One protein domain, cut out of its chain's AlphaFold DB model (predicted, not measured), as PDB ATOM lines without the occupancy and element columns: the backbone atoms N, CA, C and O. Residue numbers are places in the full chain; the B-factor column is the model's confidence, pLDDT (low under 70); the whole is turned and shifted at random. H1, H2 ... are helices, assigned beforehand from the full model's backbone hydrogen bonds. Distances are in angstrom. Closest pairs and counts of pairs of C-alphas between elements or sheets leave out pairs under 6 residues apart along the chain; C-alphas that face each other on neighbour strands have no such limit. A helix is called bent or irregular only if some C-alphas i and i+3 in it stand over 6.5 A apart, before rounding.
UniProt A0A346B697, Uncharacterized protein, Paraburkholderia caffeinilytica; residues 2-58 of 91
ATOM      1  N   LEU A   2      33.790 -19.588  14.468       87.81
ATOM      2  CA  LEU A   2      33.850 -18.173  14.056       87.81
ATOM      3  C   LEU A   2      33.174 -17.904  12.702       87.81
ATOM      4  O   LEU A   2      32.441 -16.937  12.589       87.81
ATOM      5  N   GLU A   3      33.357 -18.790  11.723       85.00
ATOM      6  CA  GLU A   3      32.719 -18.700  10.397       85.00
ATOM      7  C   GLU A   3      31.186 -18.593  10.492       85.00
ATOM      8  O   GLU A   3      30.612 -17.621  10.030       85.00
ATOM      9  N   LEU A   4      30.546 -19.481  11.264       88.75
ATOM     10  CA  LEU A   4      29.100 -19.437  11.521       88.75
ATOM     11  C   LEU A   4      28.630 -18.116  12.162       88.75
ATOM     12  O   LEU A   4      27.519 -17.656  11.902       88.75
ATOM     13  N   LEU A   5      29.450 -17.505  13.022       90.75
ATOM     14  CA  LEU A   5      29.123 -16.215  13.640       90.75
ATOM     15  C   LEU A   5      29.224 -15.061  12.636       90.75
ATOM     16  O   LEU A   5      28.426 -14.132  12.702       90.75
ATOM     17  N   VAL A   6      30.181 -15.126  11.710       91.25
ATOM     18  CA  VAL A   6      30.318 -14.141  10.630       91.25
ATOM     19  C   VAL A   6      29.150 -14.270   9.658       91.25
ATOM     20  O   VAL A   6      28.473 -13.278   9.409       91.25
ATOM     21  N   ASP A   7      28.828 -15.486   9.217       91.69
ATOM     22  CA  ASP A   7      27.726 -15.733   8.281       91.69
ATOM     23  C   ASP A   7      26.382 -15.249   8.838       91.69
ATOM     24  O   ASP A   7      25.594 -14.603   8.148       91.69
ATOM     25  N   THR A   8      26.123 -15.525  10.119       89.75
ATOM     26  CA  THR A   8      24.894 -15.070  10.784       89.75
ATOM     27  C   THR A   8      24.864 -13.555  10.967       89.75
ATOM     28  O   THR A   8      23.814 -12.948  10.769       89.75
ATOM     29  N   ALA A   9      25.995 -12.917  11.284       90.19
ATOM     30  CA  ALA A   9      26.078 -11.461  11.367       90.19
ATOM     31  C   ALA A   9      25.845 -10.790  10.003       90.19
ATOM     32  O   ALA A   9      25.092  -9.821   9.921       90.19
ATOM     33  N   GLU A  10      26.428 -11.321   8.926       92.94
ATOM     34  CA  GLU A  10      26.214 -10.823   7.563       92.94
ATOM     35  C   GLU A  10      24.772 -11.014   7.089       92.94
ATOM     36  O   GLU A  10      24.238 -10.179   6.354       92.94
ATOM     37  N   GLN A  11      24.138 -12.115   7.489       91.38
ATOM     38  CA  GLN A  11      22.731 -12.368   7.203       91.38
ATOM     39  C   GLN A  11      21.837 -11.350   7.921       91.38
ATOM     40  O   GLN A  11      21.015 -10.703   7.272       91.38
ATOM     41  N   TYR A  12      22.050 -11.127   9.224       90.88
ATOM     42  CA  TYR A  12      21.311 -10.105   9.970       90.88
ATOM     43  C   TYR A  12      21.540  -8.701   9.413       90.88
ATOM     44  O   TYR A  12      20.606  -7.907   9.347       90.88
ATOM     45  N   GLN A  13      22.764  -8.381   8.992       89.81
ATOM     46  CA  GLN A  13      23.051  -7.074   8.412       89.81
ATOM     47  C   GLN A  13      22.260  -6.853   7.116       89.81
ATOM     48  O   GLN A  13      21.660  -5.795   6.946       89.81
ATOM     49  N   ARG A  14      22.195  -7.863   6.239       85.88
ATOM     50  CA  ARG A  14      21.391  -7.803   5.008       85.88
ATOM     51  C   ARG A  14      19.898  -7.645   5.292       85.88
ATOM     52  O   ARG A  14      19.241  -6.839   4.643       85.88
ATOM     53  N   GLU A  15      19.367  -8.368   6.275       86.31
ATOM     54  CA  GLU A  15      17.961  -8.241   6.690       86.31
ATOM     55  C   GLU A  15      17.649  -6.830   7.214       86.31
ATOM     56  O   GLU A  15      16.667  -6.215   6.799       86.31
ATOM     57  N   LEU A  16      18.536  -6.263   8.038       83.50
ATOM     58  CA  LEU A  16      18.407  -4.893   8.543       83.50
ATOM     59  C   LEU A  16      18.501  -3.835   7.434       83.50
ATOM     60  O   LEU A  16      17.819  -2.809   7.503       83.50
ATOM     61  N   GLU A  17      19.347  -4.051   6.425       84.94
ATOM     62  CA  GLU A  17      19.443  -3.174   5.253       84.94
ATOM     63  C   GLU A  17      18.122  -3.157   4.468       84.94
ATOM     64  O   GLU A  17      17.614  -2.074   4.167       84.94
ATOM     65  N   CYS A  18      17.514  -4.324   4.227       76.38
ATOM     66  CA  CYS A  18      16.198  -4.429   3.588       76.38
ATOM     67  C   CYS A  18      15.089  -3.748   4.405       76.38
ATOM     68  O   CYS A  18      14.292  -2.977   3.862       76.38
ATOM     69  N   ASP A  19      15.056  -3.977   5.718       84.12
ATOM     70  CA  ASP A  19      14.065  -3.362   6.603       84.12
ATOM     71  C   ASP A  19      14.187  -1.836   6.618       84.12
ATOM     72  O   ASP A  19      13.188  -1.113   6.650       84.12
ATOM     73  N   ARG A  20      15.412  -1.310   6.543       82.75
ATOM     74  CA  ARG A  20      15.660   0.134   6.507       82.75
ATOM     75  C   ARG A  20      15.057   0.795   5.268       82.75
ATOM     76  O   ARG A  20      14.509   1.894   5.390       82.75
ATOM     77  N   GLU A  21      15.131   0.154   4.103       79.81
ATOM     78  CA  GLU A  21      14.487   0.644   2.877       79.81
ATOM     79  C   GLU A  21      12.961   0.678   3.031       79.81
ATOM     80  O   GLU A  21      12.323   1.689   2.719       79.81
ATOM     81  N   LEU A  22      12.379  -0.383   3.598       81.81
ATOM     82  CA  LEU A  22      10.944  -0.469   3.856       81.81
ATOM     83  C   LEU A  22      10.470   0.626   4.825       81.81
ATOM     84  O   LEU A  22       9.513   1.349   4.532       81.81
ATOM     85  N   TYR A  23      11.168   0.816   5.948       80.62
ATOM     86  CA  TYR A  23      10.846   1.874   6.907       80.62
ATOM     87  C   TYR A  23      11.004   3.275   6.313       80.62
ATOM     88  O   TYR A  23      10.254   4.181   6.682       80.62
ATOM     89  N   GLN A  24      11.933   3.477   5.375       80.62
ATOM     90  CA  GLN A  24      12.088   4.756   4.688       80.62
ATOM     91  C   GLN A  24      10.874   5.084   3.809       80.62
ATOM     92  O   GLN A  24      10.409   6.225   3.838       80.62
ATOM     93  N   VAL A  25      10.338   4.105   3.072       78.31
ATOM     94  CA  VAL A  25       9.115   4.272   2.266       78.31
ATOM     95  C   VAL A  25       7.922   4.581   3.167       78.31
ATOM     96  O   VAL A  25       7.252   5.591   2.964       78.31
ATOM     97  N   ILE A  26       7.725   3.792   4.226       77.88
ATOM     98  CA  ILE A  26       6.630   3.999   5.186       77.88
ATOM     99  C   ILE A  26       6.729   5.383   5.838       77.88
ATOM    100  O   ILE A  26       5.728   6.086   5.963       77.88
ATOM    101  N   ALA A  27       7.929   5.818   6.235       77.50
ATOM    102  CA  ALA A  27       8.132   7.136   6.827       77.50
ATOM    103  C   ALA A  27       7.887   8.279   5.827       77.50
ATOM    104  O   ALA A  27       7.410   9.344   6.226       77.50
ATOM    105  N   LEU A  28       8.222   8.093   4.547       71.75
ATOM    106  CA  LEU A  28       7.919   9.061   3.489       71.75
ATOM    107  C   LEU A  28       6.407   9.176   3.254       71.75
ATOM    108  O   LEU A  28       5.901  10.296   3.154       71.75
ATOM    109  N   ASP A  29       5.697   8.047   3.255       69.56
ATOM    110  CA  ASP A  29       4.243   7.988   3.089       69.56
ATOM    111  C   ASP A  29       3.508   8.577   4.307       69.56
ATOM    112  O   ASP A  29       2.614   9.411   4.155       69.56
ATOM    113  N   ALA A  30       3.936   8.235   5.527       75.81
ATOM    114  CA  ALA A  30       3.356   8.735   6.777       75.81
ATOM    115  C   ALA A  30       3.574  10.243   6.985       75.81
ATOM    116  O   ALA A  30       2.742  10.916   7.592       75.81
ATOM    117  N   LYS A  31       4.669  10.805   6.453       70.31
ATOM    118  CA  LYS A  31       4.898  12.260   6.435       70.31
ATOM    119  C   LYS A  31       3.977  12.997   5.458       70.31
ATOM    120  O   LYS A  31       4.018  14.224   5.414       70.31
ATOM    121  N   GLY A  32       3.170  12.276   4.675       60.22
ATOM    122  CA  GLY A  32       2.225  12.861   3.731       60.22
ATOM    123  C   GLY A  32       2.909  13.658   2.625       60.22
ATOM    124  O   GLY A  32       2.312  14.598   2.113       60.22
ATOM    125  N   VAL A  33       4.164  13.331   2.278       60.12
ATOM    126  CA  VAL A  33       4.917  14.022   1.223       60.12
ATOM    127  C   VAL A  33       4.457  13.471  -0.134       60.12
ATOM    128  O   VAL A  33       4.907  12.398  -0.538       60.12
ATOM    129  N   PRO A  34       3.622  14.191  -0.907       57.19
ATOM    130  CA  PRO A  34       3.076  13.674  -2.164       57.19
ATOM    131  C   PRO A  34       4.123  13.608  -3.296       57.19
ATOM    132  O   PRO A  34       3.851  13.103  -4.384       57.19
ATOM    133  N   GLN A  35       5.344  14.099  -3.053       54.75
ATOM    134  CA  GLN A  35       6.441  14.204  -4.019       54.75
ATOM    135  C   GLN A  35       7.497  13.082  -3.925       54.75
ATOM    136  O   GLN A  35       8.577  13.218  -4.501       54.75
ATOM    137  N   SER A  36       7.220  11.958  -3.250       56.62
ATOM    138  CA  SER A  36       8.128  10.791  -3.297       56.62
ATOM    139  C   SER A  36       8.107  10.067  -4.657       56.62
ATOM    140  O   SER A  36       9.012   9.307  -4.997       56.62
ATOM    141  N   ARG A  37       7.113  10.347  -5.511       60.72
ATOM    142  CA  ARG A  37       7.128   9.874  -6.897       60.72
ATOM    143  C   ARG A  37       8.231  10.595  -7.665       60.72
ATOM    144  O   ARG A  37       8.148  11.799  -7.910       60.72
ATOM    145  N   ILE A  38       9.249   9.849  -8.089       64.31
ATOM    146  CA  ILE A  38      10.172  10.299  -9.130       64.31
ATOM    147  C   ILE A  38       9.326  10.642 -10.362       64.31
ATOM    148  O   ILE A  38       8.804   9.776 -11.058       64.31
ATOM    149  N   THR A  39       9.141  11.935 -10.609       76.69
ATOM    150  CA  THR A  39       8.547  12.416 -11.852       76.69
ATOM    151  C   THR A  39       9.540  12.179 -12.986       76.69
ATOM    152  O   THR A  39      10.752  12.209 -12.766       76.69
ATOM    153  N   ALA A  40       9.053  11.976 -14.212       77.50
ATOM    154  CA  ALA A  40       9.917  11.717 -15.369       77.50
ATOM    155  C   ALA A  40      11.015  12.787 -15.541       77.50
ATOM    156  O   ALA A  40      12.158  12.470 -15.858       77.50
ATOM    157  N   ASN A  41      10.694  14.051 -15.247       75.19
ATOM    158  CA  ASN A  41      11.653  15.154 -15.294       75.19
ATOM    159  C   ASN A  41      12.739  15.020 -14.208       75.19
ATOM    160  O   ASN A  41      13.931  15.151 -14.489       75.19
ATOM    161  N   ARG A  42      12.354  14.663 -12.975       80.38
ATOM    162  CA  ARG A  42      13.310  14.421 -11.887       80.38
ATOM    163  C   ARG A  42      14.202  13.209 -12.173       80.38
ATOM    164  O   ARG A  42      15.398  13.294 -11.922       80.38
ATOM    165  N   ALA A  43      13.656  12.138 -12.755       80.94
ATOM    166  CA  ALA A  43      14.440  10.987 -13.218       80.94
ATOM    167  C   ALA A  43      15.482  11.403 -14.265       80.94
ATOM    168  O   ALA A  43      16.661  11.087 -14.128       80.94
ATOM    169  N   ALA A  44      15.054  12.156 -15.282       86.12
ATOM    170  CA  ALA A  44      15.935  12.633 -16.342       86.12
ATOM    171  C   ALA A  44      17.073  13.505 -15.792       86.12
ATOM    172  O   ALA A  44      18.219  13.361 -16.217       86.12
ATOM    173  N   ARG A  45      16.783  14.370 -14.812       85.69
ATOM    174  CA  ARG A  45      17.807  15.208 -14.179       85.69
ATOM    175  C   ARG A  45      18.819  14.389 -13.383       85.69
ATOM    176  O   ARG A  45      20.012  14.618 -13.533       85.69
ATOM    177  N   LEU A  46      18.359  13.403 -12.609       84.81
ATOM    178  CA  LEU A  46      19.238  12.494 -11.866       84.81
ATOM    179  C   LEU A  46      20.137  11.675 -12.805       84.81
ATOM    180  O   LEU A  46      21.330  11.547 -12.549       84.81
ATOM    181  N   LEU A  47      19.599  11.183 -13.928       86.25
ATOM    182  CA  LEU A  47      20.387  10.482 -14.950       86.25
ATOM    183  C   LEU A  47      21.436  11.398 -15.603       86.25
ATOM    184  O   LEU A  47      22.557  10.965 -15.860       86.25
ATOM    185  N   ALA A  48      21.093  12.663 -15.853       88.44
ATOM    186  CA  ALA A  48      22.024  13.648 -16.400       88.44
ATOM    187  C   ALA A  48      23.106  14.080 -15.392       88.44
ATOM    188  O   ALA A  48      24.225  14.397 -15.785       88.44
ATOM    189  N   GLU A  49      22.792  14.119 -14.098       86.44
ATOM    190  CA  GLU A  49      23.774  14.359 -13.035       86.44
ATOM    191  C   GLU A  49      24.727  13.157 -12.908       86.44
ATOM    192  O   GLU A  49      25.944  13.340 -12.914       86.44
ATOM    193  N   ALA A  50      24.199  11.930 -12.920       84.44
ATOM    194  CA  ALA A  50      24.999  10.706 -12.885       84.44
ATOM    195  C   ALA A  50      25.942  10.570 -14.095       84.44
ATOM    196  O   ALA A  50      27.097  10.178 -13.940       84.44
ATOM    197  N   SER A  51      25.488  10.934 -15.302       83.19
ATOM    198  CA  SER A  51      26.334  10.885 -16.503       83.19
ATOM    199  C   SER A  51      27.477  11.904 -16.472       83.19
ATOM    200  O   SER A  51      28.569  11.614 -16.963       83.19
ATOM    201  N   LYS A  52      27.258  13.075 -15.860       82.88
ATOM    202  CA  LYS A  52      28.311  14.076 -15.630       82.88
ATOM    203  C   LYS A  52      29.366  13.565 -14.658       82.88
ATOM    204  O   LYS A  52      30.546  13.677 -14.954       82.88
ATOM    205  N   ILE A  53      28.946  12.948 -13.556       79.69
ATOM    206  CA  ILE A  53      29.863  12.368 -12.566       79.69
ATOM    207  C   ILE A  53      30.719  11.270 -13.219       79.69
ATOM    208  O   ILE A  53      31.944  11.304 -13.129       79.69
ATOM    209  N   ALA A  54      30.096  10.379 -13.999       75.44
ATOM    210  CA  ALA A  54      30.802   9.333 -14.742       75.44
ATOM    211  C   ALA A  54      31.823   9.878 -15.761       75.44
ATOM    212  O   ALA A  54      32.835   9.234 -16.031       75.44
ATOM    213  N   THR A  55      31.576  11.061 -16.333       73.31
ATOM    214  CA  THR A  55      32.502  11.694 -17.286       73.31
ATOM    215  C   THR A  55      33.600  12.512 -16.615       73.31
ATOM    216  O   THR A  55      34.672  12.657 -17.198       73.31
ATOM    217  N   THR A  56      33.384  13.014 -15.398       66.94
ATOM    218  CA  THR A  56      34.408  13.747 -14.638       66.94
ATOM    219  C   THR A  56      35.336  12.838 -13.827       66.94
ATOM    220  O   THR A  56      36.455  13.245 -13.532       66.94
ATOM    221  N   GLU A  57      34.915  11.612 -13.499       60.81
ATOM    222  CA  GLU A  57      35.635  10.703 -12.589       60.81
ATOM    223  C   GLU A  57      36.295   9.482 -13.263       60.81
ATOM    224  O   GLU A  57      36.355   8.411 -12.667       60.81
ATOM    225  N   THR A  58      36.829   9.580 -14.489       50.69
ATOM    226  CA  THR A  58      37.638   8.461 -15.029       50.69
ATOM    227  C   THR A  58      39.018   8.910 -15.497       50.69
ATOM    228  O   THR A  58      39.135   9.718 -16.418       50.69
TER     229      THR A  58
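Overview. This is residues 2 to 58 of the 91 residues of an uncharacterized protein of Paraburkholderia caffeinilytica (UniProt A0A346B697). Two helices form the arms of an open V: the long helix H1 makes one arm, and the shorter H2 folds back from the far end of H1 as the other. A link of residues 31 to 39 joins them at the tip, and the space between the arms is empty. The printed part has 57 residues, with two named helices in the order H1, H2 and no named strand, and its class is all helix. It is extended, with a radius of gyration of the C-alphas of 17.9 A, and flat in outline, spanning 48 by 40 by 12 A.

Arrangement. The longest helix is H1, residues 2 to 30. The short link of 9 residues leads from it to H2, residues 40 to 56. H1 and H2 are apart: no C-alpha of the one is within 8 A of the other. Residues 2 to 24, which belong to H1, stand free, and so do residues 47 to 58, of which 47 to 56 belong to H2. In H1 and H2 every O i to N i+4 pair is within hydrogen-bond range. Neither helix is bent or irregular.

Along the chain. H1 has 29 residues and is 41.3 A long from first to last C-alpha. It begins at C-alpha 2 at (33.850, -18.173, 14.056) and ends at C-alpha 30 at (3.356, 8.735, 6.777), with x falling and y rising between these two points. H2 has 17 residues and is 24.6 A long. It begins at C-alpha 40 at (9.917, 11.717, -15.369) and ends at C-alpha 56 at (34.408, 13.747, -14.638), with x rising between them.

Size, cuts and confidence. The two C-alphas farthest apart are those of Leu 2 and Asn 41, 49.6 A. The printed part has no cut and no long link. The mean pLDDT of the printed part is 78.7, and it is under 70 at residue 29, residues 32 to 38 and residues 56 to 58.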